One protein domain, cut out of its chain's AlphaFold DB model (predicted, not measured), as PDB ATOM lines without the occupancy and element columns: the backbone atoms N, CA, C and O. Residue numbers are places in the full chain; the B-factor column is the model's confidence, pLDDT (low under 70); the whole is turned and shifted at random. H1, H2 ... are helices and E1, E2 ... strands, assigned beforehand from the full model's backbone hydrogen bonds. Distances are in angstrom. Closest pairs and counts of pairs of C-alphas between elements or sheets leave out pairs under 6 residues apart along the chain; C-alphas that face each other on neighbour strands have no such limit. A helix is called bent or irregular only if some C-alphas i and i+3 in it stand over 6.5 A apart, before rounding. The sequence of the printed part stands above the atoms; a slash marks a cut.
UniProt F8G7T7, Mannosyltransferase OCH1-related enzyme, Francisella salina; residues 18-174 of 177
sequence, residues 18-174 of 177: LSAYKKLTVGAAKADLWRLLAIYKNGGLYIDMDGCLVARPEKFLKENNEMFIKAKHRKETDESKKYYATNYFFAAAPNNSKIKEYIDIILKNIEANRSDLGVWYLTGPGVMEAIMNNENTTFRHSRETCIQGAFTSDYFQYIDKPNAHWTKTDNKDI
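Overview. This is residues 18 to 174 of the 177 residues of the protein "Mannosyltransferase OCH1-related enzyme" of Francisella salina (UniProt F8G7T7). A small, strongly twisted sheet of four strands has helices H2 and H6 over one face, and the long helix H4 packs on both of them. H1 and H5 pack on the last part of H4, residues 106 to 111; residues 75 to 80, in the link of the hairpin E2 and E3, stick out, and the last stretch, with the short H7, runs back from the sheet toward H5. The printed part has 157 residues, with seven named helices and four named strands along the chain as H1 H2 E1 H3 E2 E3 H4 H5 H6 E4 H7. The sheet is mixed, in the order E1, E3, E2, E4, and the class is mixed, helices and strands. The whole is compact, with a radius of gyration of the C-alphas of 15.6 A and spans of 41 by 33 by 33 A.

Arrangement. H1, residues 18 to 23, and H2, residues 27 to 42, form a helical hairpin and only just touch, with 3 pairs of C-alphas within 8 A, the closest those of Tyr 21 and Lys 30 at 6.3 A. H2 is on the sheet at a height of 9.9 A, and sheet and helix make two layers, a helix on one face of a sheet. E1, residues 44 to 47, is an edge strand, antiparallel to E3, residues 83 to 92, with N 46 and O 90 2.8 A apart. E3 bends by 84 degrees at residue 88. E2, residues 66 to 72, forms a hairpin with E3, with N 67 and O 91 2.8 A apart. H3, residues 58 to 61, only grazes the sheet; E1, H3 and E2 form a split strand-helix-strand unit, two strands running the same way with E3 between them, and its crossover is left-handed. The hub is H4, residues 97 to 111. H4 touches H2 at a steep tilt of 37 degrees, only just past shallow, opposite ways, with the C-alphas of Tyr 40 and Ile 99 closest at 6.2 A. H5, residues 115 to 122, forms a helical hairpin with H4 and only just touches it, with 3 pairs of C-alphas within 8 A, the closest those of Asn 109 and Leu 122 at 6.1 A. H6, residues 125 to 134, touches H4, with the C-alphas of Tyr 102 and Met 128 closest at 6.4 A. H6 is on the same face as H2, at a height of 8.7 A, and runs across the strands at 87 degrees to E3 on the local plane. E4, residues 139 to 141, is parallel to E2, with N 70 and O 140 3.0 A apart. H7, residues 154 to 157, is not on the sheet and touches no helix. Every O i to N i+4 pair is within hydrogen-bond range in H1, H4 and H6; H2 has 11 of 12 and H5 1 of 4, with 3 of 5 O i to N i+3 pairs, while H3 and H7 are too short for an O i to N i+4 pair.

Along the chain. H1 begins at C-alpha 18, at (65.481, -21.882, 7.043), and is 8.8 A long. H2 measures 22.1 A, E1 10.3 A, H3 5.5 A, E2 20.3 A and E3 20.6 A from first to last C-alpha. H4, 20.7 A long, begins at C-alpha 97, at (81.358, -10.171, 3.127). H5, 6.8 A long, is irregular: C-alphas 116 and 119 are 9.0 A apart. H6 measures 14.3 A, E4 6.8 A and H7 5.1 A; H7 ends at C-alpha 157, at (80.554, -42.722, 3.772).

Size, cuts and confidence. The C-alphas farthest apart are those of Lys 59 and Lys 172, at 43.1 A. The printed part has no cut. The link from E4 to H7, 12 residues, is long; residues 146 to 147 in it pair with residues 52 to 53, antiparallel. Residues 158 to 174 hold no named element. The mean pLDDT of the printed part is 92.8, and no printed residue is under 70.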
ATOM      1  N   LEU A  18      66.131 -20.641   6.606       97.94
ATOM      2  CA  LEU A  18      65.481 -21.882   7.043       97.94
ATOM      3  C   LEU A  18      64.607 -22.506   5.951       97.94
ATOM      4  O   LEU A  18      64.660 -23.714   5.731       97.94
ATOM      5  N   SER A  19      63.819 -21.684   5.253       97.31
ATOM      6  CA  SER A  19      62.953 -22.159   4.167       97.31
ATOM      7  C   SER A  19      63.777 -22.777   3.032       97.31
ATOM      8  O   SER A  19      63.505 -23.895   2.598       97.31
ATOM      9  N   ALA A  20      64.849 -22.099   2.612       98.06
ATOM     10  CA  ALA A  20      65.752 -22.599   1.580       98.06
ATOM     11  C   ALA A  20      66.481 -23.881   2.019       98.06
ATOM     12  O   ALA A  20      66.581 -24.828   1.245       98.06
ATOM     13  N   TYR A  21      66.936 -23.944   3.274       97.75
ATOM     14  CA  TYR A  21      67.589 -25.131   3.827       97.75
ATOM     15  C   TYR A  21      66.672 -26.359   3.821       97.75
ATOM     16  O   TYR A  21      67.107 -27.454   3.458       97.75
ATOM     17  N   LYS A  22      65.395 -26.181   4.181       96.31
ATOM     18  CA  LYS A  22      64.405 -27.266   4.198       96.31
ATOM     19  C   LYS A  22      64.083 -27.808   2.810       96.31
ATOM     20  O   LYS A  22      63.850 -29.004   2.700       96.31
ATOM     21  N   LYS A  23      64.153 -26.971   1.769       97.06
ATOM     22  CA  LYS A  23      63.969 -27.410   0.378       97.06
ATOM     23  C   LYS A  23      65.070 -28.340  -0.123       97.06
ATOM     24  O   LYS A  23      64.837 -29.083  -1.065       97.06
ATOM     25  N   LEU A  24      66.273 -28.298   0.445       97.00
ATOM     26  CA  LEU A  24      67.368 -29.157  -0.007       97.00
ATOM     27  C   LEU A  24      67.098 -30.606   0.413       97.00
ATOM     28  O   LEU A  24      66.912 -30.888   1.592       97.00
ATOM     29  N   THR A  25      67.152 -31.549  -0.519       94.25
ATOM     30  CA  THR A  25      66.944 -32.982  -0.223       94.25
ATOM     31  C   THR A  25      68.268 -33.724  -0.010       94.25
ATOM     32  O   THR A  25      68.339 -34.714   0.724       94.25
ATOM     33  N   VAL A  26      69.350 -33.221  -0.613       93.44
ATOM     34  CA  VAL A  26      70.674 -33.854  -0.619       93.44
ATOM     35  C   VAL A  26      71.500 -33.409   0.584       93.44
ATOM     36  O   VAL A  26      71.718 -32.219   0.811       93.44
ATOM     37  N   GLY A  27      72.039 -34.377   1.332       92.25
ATOM     38  CA  GLY A  27      72.822 -34.110   2.545       92.25
ATOM     39  C   GLY A  27      74.063 -33.240   2.313       92.25
ATOM     40  O   GLY A  27      74.343 -32.361   3.123       92.25
ATOM     41  N   ALA A  28      74.772 -33.434   1.194       92.88
ATOM     42  CA  ALA A  28      75.913 -32.593   0.820       92.88
ATOM     43  C   ALA A  28      75.497 -31.129   0.591       92.88
ATOM     44  O   ALA A  28      76.123 -30.224   1.131       92.88
ATOM     45  N   ALA A  29      74.382 -30.905  -0.113       96.75
ATOM     46  CA  ALA A  29      73.878 -29.562  -0.376       96.75
ATOM     47  C   ALA A  29      73.410 -28.855   0.910       96.75
ATOM     48  O   ALA A  29      73.679 -27.673   1.116       96.75
ATOM     49  N   LYS A  30      72.781 -29.597   1.835       96.94
ATOM     50  CA  LYS A  30      72.487 -29.096   3.188       96.94
ATOM     51  C   LYS A  30      73.763 -28.698   3.933       96.94
ATOM     52  O   LYS A  30      73.818 -27.627   4.535       96.94
ATOM     53  N   ALA A  31      74.788 -29.549   3.903       96.06
ATOM     54  CA  ALA A  31      76.049 -29.282   4.586       96.06
ATOM     55  C   ALA A  31      76.757 -28.035   4.031       96.06
ATOM     56  O   ALA A  31      77.309 -27.273   4.825       96.06
ATOM     57  N   ASP A  32      76.695 -27.808   2.715       98.00
ATOM     58  CA  ASP A  32      77.235 -26.619   2.049       98.00
ATOM     59  C   ASP A  32      76.614 -25.313   2.561       98.00
ATOM     60  O   ASP A  32      77.339 -24.370   2.876       98.00
ATOM     61  N   LEU A  33      75.286 -25.248   2.688       98.44
ATOM     62  CA  LEU A  33      74.629 -24.055   3.226       98.44
ATOM     63  C   LEU A  33      74.915 -23.905   4.727       98.44
ATOM     64  O   LEU A  33      75.306 -22.832   5.188       98.44
ATOM     65  N   TRP A  34      74.780 -24.986   5.501       98.00
ATOM     66  CA  TRP A  34      74.944 -24.934   6.955       98.00
ATOM     67  C   TRP A  34      76.346 -24.475   7.380       98.00
ATOM     68  O   TRP A  34      76.464 -23.627   8.265       98.00
ATOM     69  N   ARG A  35      77.415 -24.979   6.742       97.88
ATOM     70  CA  ARG A  35      78.802 -24.587   7.076       97.88
ATOM     71  C   ARG A  35      79.045 -23.095   6.862       97.88
ATOM     72  O   ARG A  35      79.759 -22.474   7.646       97.88
ATOM     73  N   LEU A  36      78.435 -22.512   5.828       98.56
ATOM     74  CA  LEU A  36      78.556 -21.087   5.541       98.56
ATOM     75  C   LEU A  36      77.807 -20.261   6.583       98.56
ATOM     76  O   LEU A  36      78.385 -19.317   7.109       98.56
ATOM     77  N   LEU A  37      76.581 -20.649   6.949       98.62
ATOM     78  CA  LEU A  37      75.813 -19.988   8.011       98.62
ATOM     79  C   LEU A  37      76.554 -20.038   9.358       98.62
ATOM     80  O   LEU A  37      76.690 -19.027  10.046       98.62
ATOM     81  N   ALA A  38      77.107 -21.201   9.715       98.25
ATOM     82  CA  ALA A  38      77.882 -21.370  10.940       98.25
ATOM     83  C   ALA A  38      79.121 -20.456  10.978       98.25
ATOM     84  O   ALA A  38      79.348 -19.780  11.985       98.25
ATOM     85  N   ILE A  39      79.889 -20.394   9.883       98.44
ATOM     86  CA  ILE A  39      81.064 -19.517   9.775       98.44
ATOM     87  C   ILE A  39      80.666 -18.041   9.696       98.44
ATOM     88  O   ILE A  39      81.326 -17.206  10.302       98.44
ATOM     89  N   TYR A  40      79.576 -17.691   9.020       98.56
ATOM     90  CA  TYR A  40      79.115 -16.307   8.957       98.56
ATOM     91  C   TYR A  40      78.759 -15.770  10.348       98.56
ATOM     92  O   TYR A  40      79.171 -14.665  10.704       98.56
ATOM     93  N   LYS A  41      78.068 -16.575  11.164       98.44
ATOM     94  CA  LYS A  41      77.694 -16.211  12.536       98.44
ATOM     95  C   LYS A  41      78.883 -16.128  13.486       98.44
ATOM     96  O   LYS A  41      79.001 -15.159  14.234       98.44
ATOM     97  N   ASN A  42      79.704 -17.175  13.515       97.88
ATOM     98  CA  ASN A  42      80.689 -17.377  14.583       97.88
ATOM     99  C   ASN A  42      82.114 -17.011  14.161       97.88
ATOM    100  O   ASN A  42      82.984 -16.827  15.010       97.88
ATOM    101  N   GLY A  43      82.364 -16.918  12.857       96.62
ATOM    102  CA  GLY A  43      83.704 -16.970  12.297       96.62
ATOM    103  C   GLY A  43      84.399 -18.296  12.591       96.62
ATOM    104  O   GLY A  43      83.778 -19.310  12.913       96.62
ATOM    105  N   GLY A  44      85.723 -18.270  12.495       95.19
ATOM    106  CA  GLY A  44      86.577 -19.414  12.768       95.19
ATOM    107  C   GLY A  44      86.909 -20.188  11.501       95.19
ATOM    108  O   GLY A  44      87.098 -19.607  10.432       95.19
ATOM    109  N   LEU A  45      87.047 -21.503  11.643       95.25
ATOM    110  CA  LEU A  45      87.558 -22.390  10.607       95.25
ATOM    111  C   LEU A  45      86.651 -23.610  10.478       95.25
ATOM    112  O   LEU A  45      86.328 -24.262  11.469       95.25
ATOM    113  N   TYR A  46      86.270 -23.912   9.243       97.38
ATOM    114  CA  TYR A  46      85.519 -25.101   8.880       97.38
ATOM    115  C   TYR A  46      86.449 -26.144   8.261       97.38
ATOM    116  O   TYR A  46      87.318 -25.800   7.456       97.38
ATOM    117  N   ILE A  47      86.238 -27.411   8.620       96.12
ATOM    118  CA  ILE A  47      86.852 -28.575   7.979       96.12
ATOM    119  C   ILE A  47      85.787 -29.666   7.862       96.12
ATOM    120  O   ILE A  47      85.087 -29.947   8.838       96.12
ATOM    121  N   ASP A  48      85.700 -30.308   6.700       94.31
ATOM    122  CA  ASP A  48      84.989 -31.576   6.561       94.31
ATOM    123  C   ASP A  48      85.572 -32.631   7.512       94.31
ATOM    124  O   ASP A  48      86.751 -32.619   7.864       94.31
ATOM    125  N   MET A  49      84.737 -33.590   7.911       91.12
ATOM    126  CA  MET A  49      85.112 -34.635   8.870       91.12
ATOM    127  C   MET A  49      86.302 -35.491   8.403       91.12
ATOM    128  O   MET A  49      87.037 -36.027   9.228       91.12
ATOM    129  N   ASP A  50      86.490 -35.624   7.090       91.38
ATOM    130  CA  ASP A  50      87.596 -36.362   6.482       91.38
ATOM    131  C   ASP A  50      88.774 -35.465   6.061       91.38
ATOM    132  O   ASP A  50      89.705 -35.927   5.390       91.38
ATOM    133  N   GLY A  51      88.733 -34.186   6.444       93.12
ATOM    134  CA  GLY A  51      89.805 -33.231   6.236       93.12
ATOM    135  C   GLY A  51      90.890 -33.348   7.305       93.12
ATOM    136  O   GLY A  51      90.625 -33.461   8.500       93.12
ATOM    137  N   CYS A  52      92.145 -33.289   6.873       94.38
ATOM    138  CA  CYS A  52      93.313 -33.343   7.738       94.38
ATOM    139  C   CYS A  52      94.206 -32.129   7.487       94.38
ATOM    140  O   CYS A  52      94.693 -31.903   6.374       94.38
ATOM    141  N   LEU A  53      94.432 -31.343   8.537       94.81
ATOM    142  CA  LEU A  53      95.346 -30.212   8.487       94.81
ATOM    143  C   LEU A  53      96.785 -30.693   8.323       94.81
ATOM    144  O   LEU A  53      97.261 -31.534   9.081       94.81
ATOM    145  N   VAL A  54      97.519 -30.092   7.389       93.50
ATOM    146  CA  VAL A  54      98.943 -30.427   7.196       93.50
ATOM    147  C   VAL A  54      99.852 -29.717   8.205       93.50
ATOM    148  O   VAL A  54     101.036 -30.027   8.325       93.50
ATOM    149  N   ALA A  55      99.312 -28.725   8.915       90.69
ATOM    150  CA  ALA A  55     100.008 -27.908   9.896       90.69
ATOM    151  C   ALA A  55      99.021 -27.318  10.914       90.69
ATOM    152  O   ALA A  55      97.819 -27.264  10.670       90.69
ATOM    153  N   ARG A  56      99.534 -26.816  12.045       91.12
ATOM    154  CA  ARG A  56      98.715 -26.059  13.004       91.12
ATOM    155  C   ARG A  56      98.109 -24.815  12.333       91.12
ATOM    156  O   ARG A  56      98.868 -24.115  11.651       91.12
ATOM    157  N   PRO A  57      96.819 -24.494  12.567       89.38
ATOM    158  CA  PRO A  57      96.163 -23.332  11.968       89.38
ATOM    159  C   PRO A  57      96.916 -22.012  12.142       89.38
ATOM    160  O   PRO A  57      96.993 -21.227  11.199       89.38
ATOM    161  N   GLU A  58      97.567 -21.801  13.291       88.25
ATOM    162  CA  GLU A  58      98.347 -20.582  13.568       88.25
ATOM    163  C   GLU A  58      99.419 -20.299  12.500       88.25
ATOM    164  O   GLU A  58      99.753 -19.145  12.238       88.25
ATOM    165  N   LYS A  59      99.966 -21.343  11.857       88.50
ATOM    166  CA  LYS A  59     101.029 -21.190  10.854       88.50
ATOM    167  C   LYS A  59     100.539 -20.559   9.551       88.50
ATOM    168  O   LYS A  59     101.358 -20.005   8.817       88.50
ATOM    169  N   PHE A  60      99.245 -20.665   9.245       85.94
ATOM    170  CA  PHE A  60      98.691 -20.221   7.966       85.94
ATOM    171  C   PHE A  60      97.525 -19.232   8.081       85.94
ATOM    172  O   PHE A  60      97.309 -18.495   7.123       85.94
ATOM    173  N   LEU A  61      96.821 -19.160   9.217       84.69
ATOM    174  CA  LEU A  61      95.708 -18.221   9.400       84.69
ATOM    175  C   LEU A  61      96.164 -16.783   9.689       84.69
ATOM    176  O   LEU A  61      95.508 -15.864   9.216       84.69
ATOM    177  N   LYS A  62      97.308 -16.583  10.365       78.00
ATOM    178  CA  LYS A  62      97.915 -15.265  10.676       78.00
ATOM    179  C   LYS A  62      96.868 -14.168  10.996       78.00
ATOM    180  O   LYS A  62      95.892 -14.454  11.675       78.00
ATOM    181  N   GLU A  63      97.080 -12.929  10.549       74.75
ATOM    182  CA  GLU A  63      96.154 -11.793  10.723       74.75
ATOM    183  C   GLU A  63      95.119 -11.695   9.583       74.75
ATOM    184  O   GLU A  63      94.564 -10.631   9.322       74.75
ATOM    185  N   ASN A  64      94.874 -12.790   8.853       79.56
ATOM    186  CA  ASN A  64      93.939 -12.769   7.734       79.56
ATOM    187  C   ASN A  64      92.497 -12.899   8.238       79.56
ATOM    188  O   ASN A  64      92.168 -13.816   8.988       79.56
ATOM    189  N   ASN A  65      91.612 -12.034   7.740       87.56
ATOM    190  CA  ASN A  65      90.174 -12.096   8.031       87.56
ATOM    191  C   ASN A  65      89.439 -13.194   7.247       87.56
ATOM    192  O   ASN A  65      88.257 -13.436   7.486       87.56
ATOM    193  N   GLU A  66      90.115 -13.837   6.297       93.38
ATOM    194  CA  GLU A  66      89.595 -14.945   5.505       93.38
ATOM    195  C   GLU A  66      90.727 -15.795   4.932       93.38
ATOM    196  O   GLU A  66      91.832 -15.312   4.676       93.38
ATOM    197  N   MET A  67      90.449 -17.078   4.723       94.31
ATOM    198  CA  MET A  67      91.356 -17.988   4.050       94.31
ATOM    199  C   MET A  67      90.581 -19.073   3.315       94.31
ATOM    200  O   MET A  67      89.914 -19.912   3.924       94.31
ATOM    201  N   PHE A  68      90.749 -19.094   2.000       95.31
ATOM    202  CA  PHE A  68      90.185 -20.104   1.118       95.31
ATOM    203  C   PHE A  68      91.292 -20.974   0.538       95.31
ATOM    204  O   PHE A  68      92.465 -20.583   0.486       95.31
ATOM    205  N   ILE A  69      90.916 -22.161   0.074       95.56
ATOM    206  CA  ILE A  69      91.844 -23.063  -0.594       95.56
ATOM    207  C   ILE A  69      91.364 -23.415  -1.995       95.56
ATOM    208  O   ILE A  69      90.167 -23.491  -2.269       95.56
ATOM    209  N   LYS A  70      92.330 -23.667  -2.878       95.81
ATOM    210  CA  LYS A  70      92.080 -24.310  -4.165       95.81
ATOM    211  C   LYS A  70      92.811 -25.646  -4.255       95.81
ATOM    212  O   LYS A  70      93.902 -25.842  -3.700       95.81
ATOM    213  N   ALA A  71      92.214 -26.582  -4.978       94.31
ATOM    214  CA  ALA A  71      92.834 -27.837  -5.366       94.31
ATOM    215  C   ALA A  71      93.297 -27.775  -6.821       94.31
ATOM    216  O   ALA A  71      92.759 -27.034  -7.636       94.31
ATOM    217  N   LYS A  72      94.339 -28.542  -7.146       93.38
ATOM    218  CA  LYS A  72      94.881 -28.611  -8.503       93.38
ATOM    219  C   LYS A  72      94.159 -29.683  -9.320       93.38
ATOM    220  O   LYS A  72      94.060 -30.834  -8.883       93.38
ATOM    221  N   HIS A  73      93.737 -29.346 -10.536       91.00
ATOM    222  CA  HIS A  73      93.291 -30.340 -11.509       91.00
ATOM    223  C   HIS A  73      94.466 -31.229 -11.930       91.00
ATOM    224  O   HIS A  73      95.527 -30.752 -12.330       91.00
ATOM    225  N   ARG A  74      94.296 -32.556 -11.851       84.19
ATOM    226  CA  ARG A  74      95.388 -33.507 -12.141       84.19
ATOM    227  C   ARG A  74      95.796 -33.547 -13.617       84.19
ATOM    228  O   ARG A  74      96.932 -33.903 -13.898       84.19
ATOM    229  N   LYS A  75      94.867 -33.245 -14.529       88.88
ATOM    230  CA  LYS A  75      95.036 -33.391 -15.985       88.88
ATOM    231  C   LYS A  75      94.937 -32.069 -16.755       88.88
ATOM    232  O   LYS A  75      95.022 -32.098 -17.974       88.88
ATOM    233  N   GLU A  76      94.732 -30.946 -16.068       91.31
ATOM    234  CA  GLU A  76      94.619 -29.645 -16.727       91.31
ATOM    235  C   GLU A  76      96.009 -29.111 -17.083       91.31
ATOM    236  O   GLU A  76      96.915 -29.106 -16.243       91.31
ATOM    237  N   THR A  77      96.161 -28.687 -18.333       88.75
ATOM    238  CA  THR A  77      97.399 -28.127 -18.888       88.75
ATOM    239  C   THR A  77      97.302 -26.621 -19.112       88.75
ATOM    240  O   THR A  77      98.331 -25.965 -19.241       88.75
ATOM    241  N   ASP A  78      96.090 -26.068 -19.150       90.19
ATOM    242  CA  ASP A  78      95.852 -24.631 -19.162       90.19
ATOM    243  C   ASP A  78      96.144 -24.049 -17.769       90.19
ATOM    244  O   ASP A  78      95.420 -24.290 -16.798       90.19
ATOM    245  N   GLU A  79      97.223 -23.269 -17.656       85.12
ATOM    246  CA  GLU A  79      97.628 -22.640 -16.392       85.12
ATOM    247  C   GLU A  79      96.527 -21.741 -15.804       85.12
ATOM    248  O   GLU A  79      96.438 -21.627 -14.581       85.12
ATOM    249  N   SER A  80      95.642 -21.179 -16.637       83.62
ATOM    250  CA  SER A  80      94.520 -20.353 -16.175       83.62
ATOM    251  C   SER A  80      93.392 -21.158 -15.513       83.62
ATOM    252  O   SER A  80      92.617 -20.601 -14.740       83.62
ATOM    253  N   LYS A  81      93.328 -22.475 -15.754       86.62
ATOM    254  CA  LYS A  81      92.301 -23.397 -15.223       86.62
ATOM    255  C   LYS A  81      92.867 -24.436 -14.264       86.62
ATOM    256  O   LYS A  81      92.176 -25.344 -13.822       86.62
ATOM    257  N   LYS A  82      94.147 -24.320 -13.926       90.81
ATOM    258  CA  LYS A  82      94.897 -25.310 -13.148       90.81
ATOM    259  C   LYS A  82      94.337 -25.563 -11.751       90.81
ATOM    260  O   LYS A  82      94.555 -26.646 -11.198       90.81
ATOM    261  N   TYR A  83      93.645 -24.583 -11.178       93.56
ATOM    262  CA  TYR A  83      93.140 -24.616  -9.813       93.56
ATOM    263  C   TYR A  83      91.635 -24.385  -9.768       93.56
ATOM    264  O   TYR A  83      91.160 -23.439 -10.388       93.56
ATOM    265  N   TYR A  84      90.939 -25.170  -8.947       93.50
ATOM    266  CA  TYR A  84      89.521 -24.990  -8.643       93.50
ATOM    267  C   TYR A  84      89.291 -24.779  -7.153       93.50
ATOM    268  O   TYR A  84      90.025 -25.327  -6.320       93.50
ATOM    269  N   ALA A  85      88.287 -23.973  -6.812       95.19
ATOM    270  CA  ALA A  85      87.891 -23.787  -5.420       95.19
ATOM    271  C   ALA A  85      87.302 -25.071  -4.834       95.19
ATOM    272  O   ALA A  85      86.697 -25.889  -5.524       95.19
ATOM    273  N   THR A  86      87.477 -25.238  -3.529       95.25
ATOM    274  CA  THR A  86      86.864 -26.317  -2.751       95.25
ATOM    275  C   THR A  86      86.302 -25.725  -1.473       95.25
ATOM    276  O   THR A  86      86.922 -24.827  -0.912       95.25
ATOM    277  N   ASN A  87      85.188 -26.249  -0.971       95.44
ATOM    278  CA  ASN A  87      84.540 -25.738   0.239       95.44
ATOM    279  C   ASN A  87      84.600 -26.710   1.435       95.44
ATOM    280  O   ASN A  87      83.971 -26.443   2.455       95.44
ATOM    281  N   TYR A  88      85.389 -27.791   1.350       95.88
ATOM    282  CA  TYR A  88      85.644 -28.693   2.486       95.88
ATOM    283  C   TYR A  88      86.524 -28.060   3.570       95.88
ATOM    284  O   TYR A  88      86.682 -28.615   4.652       95.88
ATOM    285  N   PHE A  89      87.157 -26.928   3.265       96.50
ATOM    286  CA  PHE A  89      87.952 -26.150   4.198       96.50
ATOM    287  C   PHE A  89      87.864 -24.672   3.828       96.50
ATOM    288  O   PHE A  89      88.085 -24.309   2.672       96.50
ATOM    289  N   PHE A  90      87.619 -23.822   4.816       96.81
ATOM    290  CA  PHE A  90      87.830 -22.378   4.730       96.81
ATOM    291  C   PHE A  90      87.809 -21.776   6.135       96.81
ATOM    292  O   PHE A  90      87.321 -22.388   7.085       96.81
ATOM    293  N   ALA A  91      88.343 -20.570   6.266       96.19
ATOM    294  CA  ALA A  91      88.256 -19.785   7.486       96.19
ATOM    295  C   ALA A  91      87.797 -18.369   7.160       96.19
ATOM    296  O   ALA A  91      88.150 -17.831   6.112       96.19
ATOM    297  N   ALA A  92      87.027 -17.766   8.056       96.44
ATOM    298  CA  ALA A  92      86.627 -16.373   7.943       96.44
ATOM    299  C   ALA A  92      86.333 -15.782   9.322       96.44
ATOM    300  O   ALA A  92      85.926 -16.488  10.244       96.44
ATOM    301  N   ALA A  93      86.524 -14.475   9.461       95.88
ATOM    302  CA  ALA A  93      85.977 -13.713  10.573       95.88
ATOM    303  C   ALA A  93      84.432 -13.743  10.531       95.88
ATOM    304  O   ALA A  93      83.853 -13.885   9.447       95.88
ATOM    305  N   PRO A  94      83.742 -13.595  11.679       97.44
ATOM    306  CA  PRO A  94      82.290 -13.450  11.670       97.44
ATOM    307  C   PRO A  94      81.881 -12.239  10.823       97.44
ATOM    308  O   PRO A  94      82.589 -11.232  10.773       97.44
ATOM    309  N   ASN A  95      80.721 -12.323  10.176       97.56
ATOM    310  CA  ASN A  95      80.183 -11.305   9.271       97.56
ATOM    311  C   ASN A  95      81.034 -11.013   8.017       97.56
ATOM    312  O   ASN A  95      80.904  -9.942   7.422       97.56
ATOM    313  N   ASN A  96      81.894 -11.943   7.588       96.88
ATOM    314  CA  ASN A  96      82.691 -11.779   6.371       96.88
ATOM    315  C   ASN A  96      81.811 -11.575   5.115       96.88
ATOM    316  O   ASN A  96      80.858 -12.323   4.883       96.88
ATOM    317  N   SER A  97      82.153 -10.575   4.294       96.19
ATOM    318  CA  SER A  97      81.358 -10.171   3.127       96.19
ATOM    319  C   SER A  97      81.306 -11.231   2.026       96.19
ATOM    320  O   SER A  97      80.237 -11.439   1.462       96.19
ATOM    321  N   LYS A  98      82.402 -11.954   1.765       95.88
ATOM    322  CA  LYS A  98      82.427 -13.034   0.763       95.88
ATOM    323  C   LYS A  98      81.576 -14.219   1.189       95.88
ATOM    324  O   LYS A  98      80.868 -14.803   0.375       95.88
ATOM    325  N   ILE A  99      81.622 -14.576   2.475       97.81
ATOM    326  CA  ILE A  99      80.755 -15.630   3.019       97.81
ATOM    327  C   ILE A  99      79.285 -15.215   2.898       97.81
ATOM    328  O   ILE A  99      78.459 -16.037   2.507       97.81
ATOM    329  N   LYS A 100      78.962 -13.942   3.171       98.25
ATOM    330  CA  LYS A 100      77.606 -13.416   2.975       98.25
ATOM    331  C   LYS A 100      77.165 -13.498   1.517       98.25
ATOM    332  O   LYS A 100      76.074 -13.992   1.260       98.25
ATOM    333  N   GLU A 101      78.012 -13.073   0.583       98.12
ATOM    334  CA  GLU A 101      77.721 -13.159  -0.851       98.12
ATOM    335  C   GLU A 101      77.489 -14.608  -1.292       98.12
ATOM    336  O   GLU A 101      76.544 -14.892  -2.025       98.12
ATOM    337  N   TYR A 102      78.285 -15.546  -0.782       97.88
ATOM    338  CA  TYR A 102      78.097 -16.968  -1.049       97.88
ATOM    339  C   TYR A 102      76.729 -17.449  -0.557       97.88
ATOM    340  O   TYR A 102      75.965 -18.026  -1.332       97.88
ATOM    341  N   ILE A 103      76.374 -17.153   0.695       98.81
ATOM    342  CA  ILE A 103      75.049 -17.479   1.234       98.81
ATOM    343  C   ILE A 103      73.952 -16.876   0.348       98.81
ATOM    344  O   ILE A 103      73.037 -17.589  -0.050       98.81
ATOM    345  N   ASP A 104      74.068 -15.603  -0.027       98.69
ATOM    346  CA  ASP A 104      73.053 -14.906  -0.820       98.69
ATOM    347  C   ASP A 104      72.856 -15.524  -2.209       98.69
ATOM    348  O   ASP A 104      71.718 -15.697  -2.651       98.69
ATOM    349  N   ILE A 105      73.940 -15.914  -2.889       98.62
ATOM    350  CA  ILE A 105      73.851 -16.602  -4.182       98.62
ATOM    351  C   ILE A 105      73.187 -17.972  -4.020       98.62
ATOM    352  O   ILE A 105      72.328 -18.323  -4.831       98.62
ATOM    353  N   ILE A 106      73.524 -18.731  -2.972       98.69
ATOM    354  CA  ILE A 106      72.881 -20.023  -2.696       98.69
ATOM    355  C   ILE A 106      71.379 -19.839  -2.479       98.69
ATOM    356  O   ILE A 106      70.577 -20.528  -3.112       98.69
ATOM    357  N   LEU A 107      70.990 -18.906  -1.607       98.75
ATOM    358  CA  LEU A 107      69.584 -18.645  -1.305       98.75
ATOM    359  C   LEU A 107      68.823 -18.235  -2.569       98.75
ATOM    360  O   LEU A 107      67.762 -18.790  -2.843       98.75
ATOM    361  N   LYS A 108      69.409 -17.359  -3.394       98.50
ATOM    362  CA  LYS A 108      68.844 -16.953  -4.687       98.50
ATOM    363  C   LYS A 108      68.688 -18.128  -5.654       98.50
ATOM    364  O   LYS A 108      67.671 -18.228  -6.336       98.50
ATOM    365  N   ASN A 109      69.678 -19.015  -5.737       98.38
ATOM    366  CA  ASN A 109      69.615 -20.193  -6.601       98.38
ATOM    367  C   ASN A 109      68.489 -21.148  -6.173       98.38
ATOM    368  O   ASN A 109      67.758 -21.655  -7.026       98.38
ATOM    369  N   ILE A 110      68.334 -21.367  -4.862       98.38
ATOM    370  CA  ILE A 110      67.271 -22.208  -4.294       98.38
ATOM    371  C   ILE A 110      65.896 -21.563  -4.512       98.38
ATOM    372  O   ILE A 110      64.960 -22.242  -4.931       98.38
ATOM    373  N   GLU A 111      65.766 -20.256  -4.276       97.50
ATOM    374  CA  GLU A 111      64.524 -19.507  -4.500       97.50
ATOM    375  C   GLU A 111      64.088 -19.555  -5.970       97.50
ATOM    376  O   GLU A 111      62.918 -19.788  -6.265       97.50
ATOM    377  N   ALA A 112      65.041 -19.426  -6.894       97.38
ATOM    378  CA  ALA A 112      64.811 -19.531  -8.331       97.38
ATOM    379  C   ALA A 112      64.666 -20.984  -8.838       97.38
ATOM    380  O   ALA A 112      64.637 -21.202 -10.050       97.38
ATOM    381  N   ASN A 113      64.597 -21.967  -7.934       96.88
ATOM    382  CA  ASN A 113      64.452 -23.394  -8.226       96.88
ATOM    383  C   ASN A 113      65.478 -23.930  -9.247       96.88
ATOM    384  O   ASN A 113      65.151 -24.710 -10.143       96.88
ATOM    385  N   ARG A 114      66.737 -23.489  -9.139       97.31
ATOM    386  CA  ARG A 114      67.813 -23.780 -10.104       97.31
ATOM    387  C   ARG A 114      68.476 -25.138  -9.887       97.31
ATOM    388  O   ARG A 114      69.700 -25.260  -9.885       97.31
ATOM    389  N   SER A 115      67.669 -26.176  -9.691       95.94
ATOM    390  CA  SER A 115      68.176 -27.531  -9.468       95.94
ATOM    391  C   SER A 115      68.963 -28.070 -10.679       95.94
ATOM    392  O   SER A 115      69.846 -28.914 -10.523       95.94
ATOM    393  N   ASP A 116      68.745 -27.496 -11.871       96.50
ATOM    394  CA  ASP A 116      69.507 -27.732 -13.103       96.50
ATOM    395  C   ASP A 116      71.016 -27.482 -12.960       96.50
ATOM    396  O   ASP A 116      71.804 -28.130 -13.650       96.50
ATOM    397  N   LEU A 117      71.425 -26.610 -12.032       96.50
ATOM    398  CA  LEU A 117      72.830 -26.321 -11.735       96.50
ATOM    399  C   LEU A 117      73.573 -27.518 -11.116       96.50
ATOM    400  O   LEU A 117      74.804 -27.573 -11.164       96.50
ATOM    401  N   GLY A 118      72.844 -28.476 -10.535       96.81
ATOM    402  CA  GLY A 118      73.417 -29.555  -9.735       96.81
ATOM    403  C   GLY A 118      74.046 -29.048  -8.432       96.81
ATOM    404  O   GLY A 118      74.298 -27.857  -8.259       96.81
ATOM    405  N   VAL A 119      74.345 -29.954  -7.495       97.12
ATOM    406  CA  VAL A 119      74.860 -29.581  -6.157       97.12
ATOM    407  C   VAL A 119      76.107 -28.693  -6.240       97.12
ATOM    408  O   VAL A 119      76.210 -27.708  -5.513       97.12
ATOM    409  N   TRP A 120      77.015 -28.981  -7.180       96.69
ATOM    410  CA  TRP A 120      78.275 -28.248  -7.341       96.69
ATOM    411  C   TRP A 120      78.096 -26.741  -7.570       96.69
ATOM    412  O   TRP A 120      78.838 -25.959  -6.979       96.69
ATOM    413  N   TYR A 121      77.140 -26.333  -8.413       97.69
ATOM    414  CA  TYR A 121      76.892 -24.920  -8.738       97.69
ATOM    415  C   TYR A 121      75.655 -24.343  -8.036       97.69
ATOM    416  O   TYR A 121      75.473 -23.128  -8.046       97.69
ATOM    417  N   LEU A 122      74.812 -25.183  -7.427       98.12
ATOM    418  CA  LEU A 122      73.666 -24.745  -6.631       98.12
ATOM    419  C   LEU A 122      74.116 -24.262  -5.245       98.12
ATOM    420  O   LEU A 122      73.804 -23.134  -4.866       98.12
ATOM    421  N   THR A 123      74.844 -25.114  -4.511       98.19
ATOM    422  CA  THR A 123      75.270 -24.880  -3.118       98.19
ATOM    423  C   THR A 123      76.777 -25.007  -2.908       98.19
ATOM    424  O   THR A 123      77.313 -24.457  -1.950       98.19
ATOM    425  N   GLY A 124      77.451 -25.753  -3.782       97.19
ATOM    426  CA  GLY A 124      78.816 -26.219  -3.587       97.19
ATOM    427  C   GLY A 124      79.914 -25.318  -4.167       97.19
ATOM    428  O   GLY A 124      79.685 -24.152  -4.507       97.19
ATOM    429  N   PRO A 125      81.140 -25.866  -4.316       96.62
ATOM    430  CA  PRO A 125      82.343 -25.101  -4.646       96.62
ATOM    431  C   PRO A 125      82.271 -24.232  -5.902       96.62
ATOM    432  O   PRO A 125      83.024 -23.267  -5.993       96.62
ATOM    433  N   GLY A 126      81.389 -24.537  -6.858       96.75
ATOM    434  CA  GLY A 126      81.226 -23.736  -8.067       96.75
ATOM    435  C   GLY A 126      80.768 -22.303  -7.780       96.75
ATOM    436  O   GLY A 126      81.204 -21.377  -8.461       96.75
ATOM    437  N   VAL A 127      79.954 -22.094  -6.742       97.56
ATOM    438  CA  VAL A 127      79.557 -20.743  -6.313       97.56
ATOM    439  C   VAL A 127      80.733 -20.025  -5.645       97.56
ATOM    440  O   VAL A 127      81.014 -18.872  -5.970       97.56
ATOM    441  N   MET A 128      81.477 -20.720  -4.772       95.75
ATOM    442  CA  MET A 128      82.698 -20.182  -4.154       95.75
ATOM    443  C   MET A 128      83.710 -19.736  -5.211       95.75
ATOM    444  O   MET A 128      84.291 -18.660  -5.113       95.75
ATOM    445  N   GLU A 129      83.919 -20.569  -6.229       95.00
ATOM    446  CA  GLU A 129      84.839 -20.298  -7.325       95.00
ATOM    447  C   GLU A 129      84.459 -19.034  -8.097       95.00
ATOM    448  O   GLU A 129      85.334 -18.212  -8.376       95.00
ATOM    449  N   ALA A 130      83.169 -18.850  -8.395       94.44
ATOM    450  CA  ALA A 130      82.675 -17.662  -9.082       94.44
ATOM    451  C   ALA A 130      82.976 -16.376  -8.291       94.44
ATOM    452  O   ALA A 130      83.518 -15.427  -8.858       94.44
ATOM    453  N   ILE A 131      82.711 -16.369  -6.980       94.44
ATOM    454  CA  ILE A 131      83.005 -15.225  -6.095       94.44
ATOM    455  C   ILE A 131      84.511 -14.963  -6.040       94.44
ATOM    456  O   ILE A 131      84.978 -13.851  -6.285       94.44
ATOM    457  N   MET A 132      85.299 -16.009  -5.780       91.75
ATOM    458  CA  MET A 132      86.749 -15.879  -5.639       91.75
ATOM    459  C   MET A 132      87.413 -15.320  -6.900       91.75
ATOM    460  O   MET A 132      88.358 -14.534  -6.791       91.75
ATOM    461  N   ASN A 133      86.939 -15.735  -8.077       89.31
ATOM    462  CA  ASN A 133      87.460 -15.274  -9.358       89.31
ATOM    463  C   ASN A 133      87.039 -13.827  -9.669       89.31
ATOM    464  O   ASN A 133      87.834 -13.096 -10.253       89.31
ATOM    465  N   ASN A 134      85.848 -13.390  -9.244       89.06
ATOM    466  CA  ASN A 134      85.404 -12.002  -9.411       89.06
ATOM    467  C   ASN A 134      86.178 -11.022  -8.516       89.06
ATOM    468  O   ASN A 134      86.457  -9.898  -8.928       89.06
ATOM    469  N   GLU A 135      86.554 -11.442  -7.306       84.12
ATOM    470  CA  GLU A 135      87.205 -10.572  -6.317       84.12
ATOM    471  C   GLU A 135      88.744 -10.635  -6.314       84.12
ATOM    472  O   GLU A 135      89.378 -10.004  -5.470       84.12
ATOM    473  N   ASN A 136      89.377 -11.397  -7.217       80.00
ATOM    474  CA  ASN A 136      90.822 -11.694  -7.162       80.00
ATOM    475  C   ASN A 136      91.262 -12.204  -5.774       80.00
ATOM    476  O   ASN A 136      92.279 -11.788  -5.212       80.00
ATOM    477  N   THR A 137      90.469 -13.110  -5.202       86.19
ATOM    478  CA  THR A 137      90.661 -13.593  -3.830       86.19
ATOM    479  C   THR A 137      91.949 -14.404  -3.701       86.19
ATOM    480  O   THR A 137      92.190 -15.347  -4.460       86.19
ATOM    481  N   THR A 138      92.764 -14.083  -2.693       89.94
ATOM    482  CA  THR A 138      93.953 -14.886  -2.374       89.94
ATOM    483  C   THR A 138      93.552 -16.269  -1.860       89.94
ATOM    484  O   THR A 138      92.591 -16.418  -1.106       89.94
ATOM    485  N   PHE A 139      94.289 -17.301  -2.265       92.81
ATOM    486  CA  PHE A 139      94.027 -18.674  -1.843       92.81
ATOM    487  C   PHE A 139      95.322 -19.405  -1.509       92.81
ATOM    488  O   PHE A 139      96.395 -19.068  -2.011       92.81
ATOM    489  N   ARG A 140      95.211 -20.452  -0.691       93.81
ATOM    490  CA  ARG A 140      96.295 -21.414  -0.470       93.81
ATOM    491  C   ARG A 140      96.042 -22.711  -1.218       93.81
ATOM    492  O   ARG A 140      94.903 -23.096  -1.478       93.81
ATOM    493  N   HIS A 141      97.110 -23.430  -1.534       94.69
ATOM    494  CA  HIS A 141      96.962 -24.757  -2.103       94.69
ATOM    495  C   HIS A 141      96.491 -25.750  -1.028       94.69
ATOM    496  O   HIS A 141      97.043 -25.809   0.075       94.69
ATOM    497  N   SER A 142      95.486 -26.558  -1.365       95.25
ATOM    498  CA  SER A 142      94.933 -27.610  -0.494       95.25
ATOM    499  C   SER A 142      96.011 -28.493   0.143       95.25
ATOM    500  O   SER A 142      96.080 -28.603   1.363       95.25
ATOM    501  N   ARG A 143      96.939 -29.039  -0.657       93.31
ATOM    502  CA  ARG A 143      98.020 -29.921  -0.161       93.31
ATOM    503  C   ARG A 143      98.998 -29.262   0.817       93.31
ATOM    504  O   ARG A 143      99.785 -29.966   1.435       93.31
ATOM    505  N   GLU A 144      98.966 -27.941   0.939       93.44
ATOM    506  CA  GLU A 144      99.814 -27.159   1.846       93.44
ATOM    507  C   GLU A 144      99.017 -26.581   3.027       93.44
ATOM    508  O   GLU A 144      99.544 -25.772   3.797       93.44
ATOM    509  N   THR A 145      97.739 -26.953   3.149       94.19
ATOM    510  CA  THR A 145      96.818 -26.410   4.154       94.19
ATOM    511  C   THR A 145      95.980 -27.508   4.803       94.19
ATOM    512  O   THR A 145      96.152 -27.803   5.984       94.19
ATOM    513  N   CYS A 146      95.103 -28.137   4.026       95.25
ATOM    514  CA  CYS A 146      94.191 -29.177   4.471       95.25
ATOM    515  C   CYS A 146      93.977 -30.158   3.319       95.25
ATOM    516  O   CYS A 146      93.567 -29.758   2.229       95.25
ATOM    517  N   ILE A 147      94.269 -31.432   3.555       93.75
ATOM    518  CA  ILE A 147      94.017 -32.508   2.594       93.75
ATOM    519  C   ILE A 147      92.684 -33.180   2.917       93.75
ATOM    520  O   ILE A 147      92.376 -33.390   4.083       93.75
ATOM    521  N   GLN A 148      91.914 -33.524   1.890       90.62
ATOM    522  CA  GLN A 148      90.681 -34.307   1.998       90.62
ATOM    523  C   GLN A 148      90.891 -35.704   1.393       90.62
ATOM    524  O   GLN A 148      91.748 -35.873   0.518       90.62
ATOM    525  N   GLY A 149      90.103 -36.692   1.828       84.25
ATOM    526  CA  GLY A 149      90.103 -38.041   1.263       84.25
ATOM    527  C   GLY A 149      90.569 -39.130   2.227       84.25
ATOM    528  O   GLY A 149      91.047 -40.168   1.772       84.25
ATOM    529  N   ALA A 150      90.441 -38.920   3.541       80.81
ATOM    530  CA  ALA A 150      90.609 -40.001   4.517       80.81
ATOM    531  C   ALA A 150      89.471 -41.039   4.422       80.81
ATOM    532  O   ALA A 150      89.681 -42.220   4.687       80.81
ATOM    533  N   PHE A 151      88.291 -40.611   3.965       81.81
ATOM    534  CA  PHE A 151      87.148 -41.465   3.665       81.81
ATOM    535  C   PHE A 151      86.799 -41.287   2.189       81.81
ATOM    536  O   PHE A 151      86.268 -40.254   1.823       81.81
ATOM    537  N   THR A 152      87.106 -42.254   1.322       81.62
ATOM    538  CA  THR A 152      86.817 -42.167  -0.133       81.62
ATOM    539  C   THR A 152      85.889 -43.261  -0.642       81.62
ATOM    540  O   THR A 152      85.498 -43.260  -1.804       81.62
ATOM    541  N   SER A 153      85.543 -44.218   0.216       86.44
ATOM    542  CA  SER A 153      84.613 -45.283  -0.129       86.44
ATOM    543  C   SER A 153      83.181 -44.807   0.075       86.44
ATOM    544  O   SER A 153      82.768 -44.578   1.211       86.44
ATOM    545  N   ASP A 154      82.411 -44.749  -1.012       83.31
ATOM    546  CA  ASP A 154      80.965 -44.501  -0.977       83.31
ATOM    547  C   ASP A 154      80.242 -45.407   0.028       83.31
ATOM    548  O   ASP A 154      79.324 -44.967   0.712       83.31
ATOM    549  N   TYR A 155      80.657 -46.674   0.131       86.50
ATOM    550  CA  TYR A 155      80.044 -47.623   1.058       86.50
ATOM    551  C   TYR A 155      80.202 -47.172   2.515       86.50
ATOM    552  O   TYR A 155      79.224 -47.131   3.253       86.50
ATOM    553  N   PHE A 156      81.417 -46.787   2.920       85.94
ATOM    554  CA  PHE A 156      81.678 -46.363   4.299       85.94
ATOM    555  C   PHE A 156      81.171 -44.949   4.598       85.94
ATOM    556  O   PHE A 156      80.799 -44.675   5.732       85.94
ATOM    557  N   GLN A 157      81.122 -44.062   3.601       83.75
ATOM    558  CA  GLN A 157      80.554 -42.722   3.772       83.75
ATOM    559  C   GLN A 157      79.026 -42.740   3.938       83.75
ATOM    560  O   GLN A 157      78.472 -41.871   4.608       83.75
ATOM    561  N   TYR A 158      78.342 -43.715   3.330       85.25
ATOM    562  CA  TYR A 158      76.880 -43.753   3.244       85.25
ATOM    563  C   TYR A 158      76.293 -45.089   3.713       85.25
ATOM    564  O   TYR A 158      75.294 -45.554   3.163       85.25
ATOM    565  N   ILE A 159      76.895 -45.699   4.738       86.94
ATOM    566  CA  ILE A 159      76.496 -47.023   5.241       86.94
ATOM    567  C   ILE A 159      75.011 -47.075   5.639       86.94
ATOM    568  O   ILE A 159      74.314 -48.024   5.289       86.94
ATOM    569  N   ASP A 160      74.509 -46.008   6.268       86.06
ATOM    570  CA  ASP A 160      73.116 -45.893   6.720       86.06
ATOM    571  C   ASP A 160      72.164 -45.378   5.630       86.06
ATOM    572  O   ASP A 160      70.944 -45.450   5.773       86.06
ATOM    573  N   LYS A 161      72.704 -44.810   4.542       83.44
ATOM    574  CA  LYS A 161      71.927 -44.221   3.441       83.44
ATOM    575  C   LYS A 161      72.529 -44.571   2.078       83.44
ATOM    576  O   LYS A 161      73.036 -43.676   1.394       83.44
ATOM    577  N   PRO A 162      72.475 -45.845   1.654       82.88
ATOM    578  CA  PRO A 162      73.001 -46.251   0.358       82.88
ATOM    579  C   PRO A 162      72.472 -45.349  -0.765       82.88
ATOM    580  O   PRO A 162      71.287 -45.031  -0.810       82.88
ATOM    581  N   ASN A 163      73.358 -44.940  -1.676       80.75
ATOM    582  CA  ASN A 163      73.074 -44.034  -2.801       80.75
ATOM    583  C   ASN A 163      72.777 -42.564  -2.457       80.75
ATOM    584  O   ASN A 163      72.497 -41.797  -3.370       80.75
ATOM    585  N   ALA A 164      72.941 -42.123  -1.207       83.94
ATOM    586  CA  ALA A 164      72.807 -40.705  -0.852       83.94
ATOM    587  C   ALA A 164      74.002 -39.822  -1.277       83.94
ATOM    588  O   ALA A 164      74.027 -38.628  -0.968       83.94
ATOM    589  N   HIS A 165      74.991 -40.385  -1.984       85.88
ATOM    590  CA  HIS A 165      76.058 -39.595  -2.593       85.88
ATOM    591  C   HIS A 165      75.455 -38.652  -3.643       85.88
ATOM    592  O   HIS A 165      74.702 -39.079  -4.517       85.88
ATOM    593  N   TRP A 166      75.817 -37.372  -3.590       84.94
ATOM    594  CA  TRP A 166      75.211 -36.325  -4.417       84.94
ATOM    595  C   TRP A 166      75.350 -36.568  -5.930       84.94
ATOM    596  O   TRP A 166      74.456 -36.220  -6.687       84.94
ATOM    597  N   THR A 167      76.423 -37.227  -6.379       86.69
ATOM    598  CA  THR A 167      76.611 -37.624  -7.794       86.69
ATOM    599  C   THR A 167      75.632 -38.694  -8.287       86.69
ATOM    600  O   THR A 167      75.588 -38.957  -9.485       86.69
ATOM    601  N   LYS A 168      74.886 -39.338  -7.383       87.88
ATOM    602  CA  LYS A 168      73.875 -40.360  -7.694       87.88
ATOM    603  C   LYS A 168      72.447 -39.810  -7.637       87.88
ATOM    604  O   LYS A 168      71.513 -40.565  -7.874       87.88
ATOM    605  N   THR A 169      72.276 -38.535  -7.283       87.62
ATOM    606  CA  THR A 169      70.967 -37.873  -7.231       87.62
ATOM    607  C   THR A 169      70.719 -37.128  -8.538       87.62
ATOM    608  O   THR A 169      71.588 -36.379  -8.984       87.62
ATOM    609  N   ASP A 170      69.542 -37.306  -9.139       91.44
ATOM    610  CA  ASP A 170      69.155 -36.536 -10.318       91.44
ATOM    611  C   ASP A 170      68.958 -35.060  -9.951       91.44
ATOM    612  O   ASP A 170      68.374 -34.728  -8.919       91.44
ATOM    613  N   ASN A 171      69.372 -34.152 -10.837       93.25
ATOM    614  CA  ASN A 171      69.280 -32.709 -10.596       93.25
ATOM    615  C   ASN A 171      67.862 -32.240 -10.230       93.25
ATOM    616  O   ASN A 171      67.696 -31.380  -9.371       93.25
ATOM    617  N   LYS A 172      66.826 -32.822 -10.843       92.00
ATOM    618  CA  LYS A 172      65.415 -32.503 -10.554       92.00
ATOM    619  C   LYS A 172      64.999 -32.808  -9.105       92.00
ATOM    620  O   LYS A 172      64.041 -32.213  -8.637       92.00
ATOM    621  N   ASP A 173      65.717 -33.699  -8.420       92.81
ATOM    622  CA  ASP A 173      65.360 -34.191  -7.089       92.81
ATOM    623  C   ASP A 173      66.137 -33.471  -5.974       92.81
ATOM    624  O   ASP A 173      65.930 -33.779  -4.806       92.81
ATOM    625  N   ILE A 174      67.029 -32.521  -6.298       94.31
ATOM    626  CA  ILE A 174      67.851 -31.786  -5.313       94.31
ATOM    627  C   ILE A 174      67.010 -30.829  -4.451       94.31
ATOM    628  O   ILE A 174      67.372 -30.562  -3.300       94.31
TER     629      ILE A 174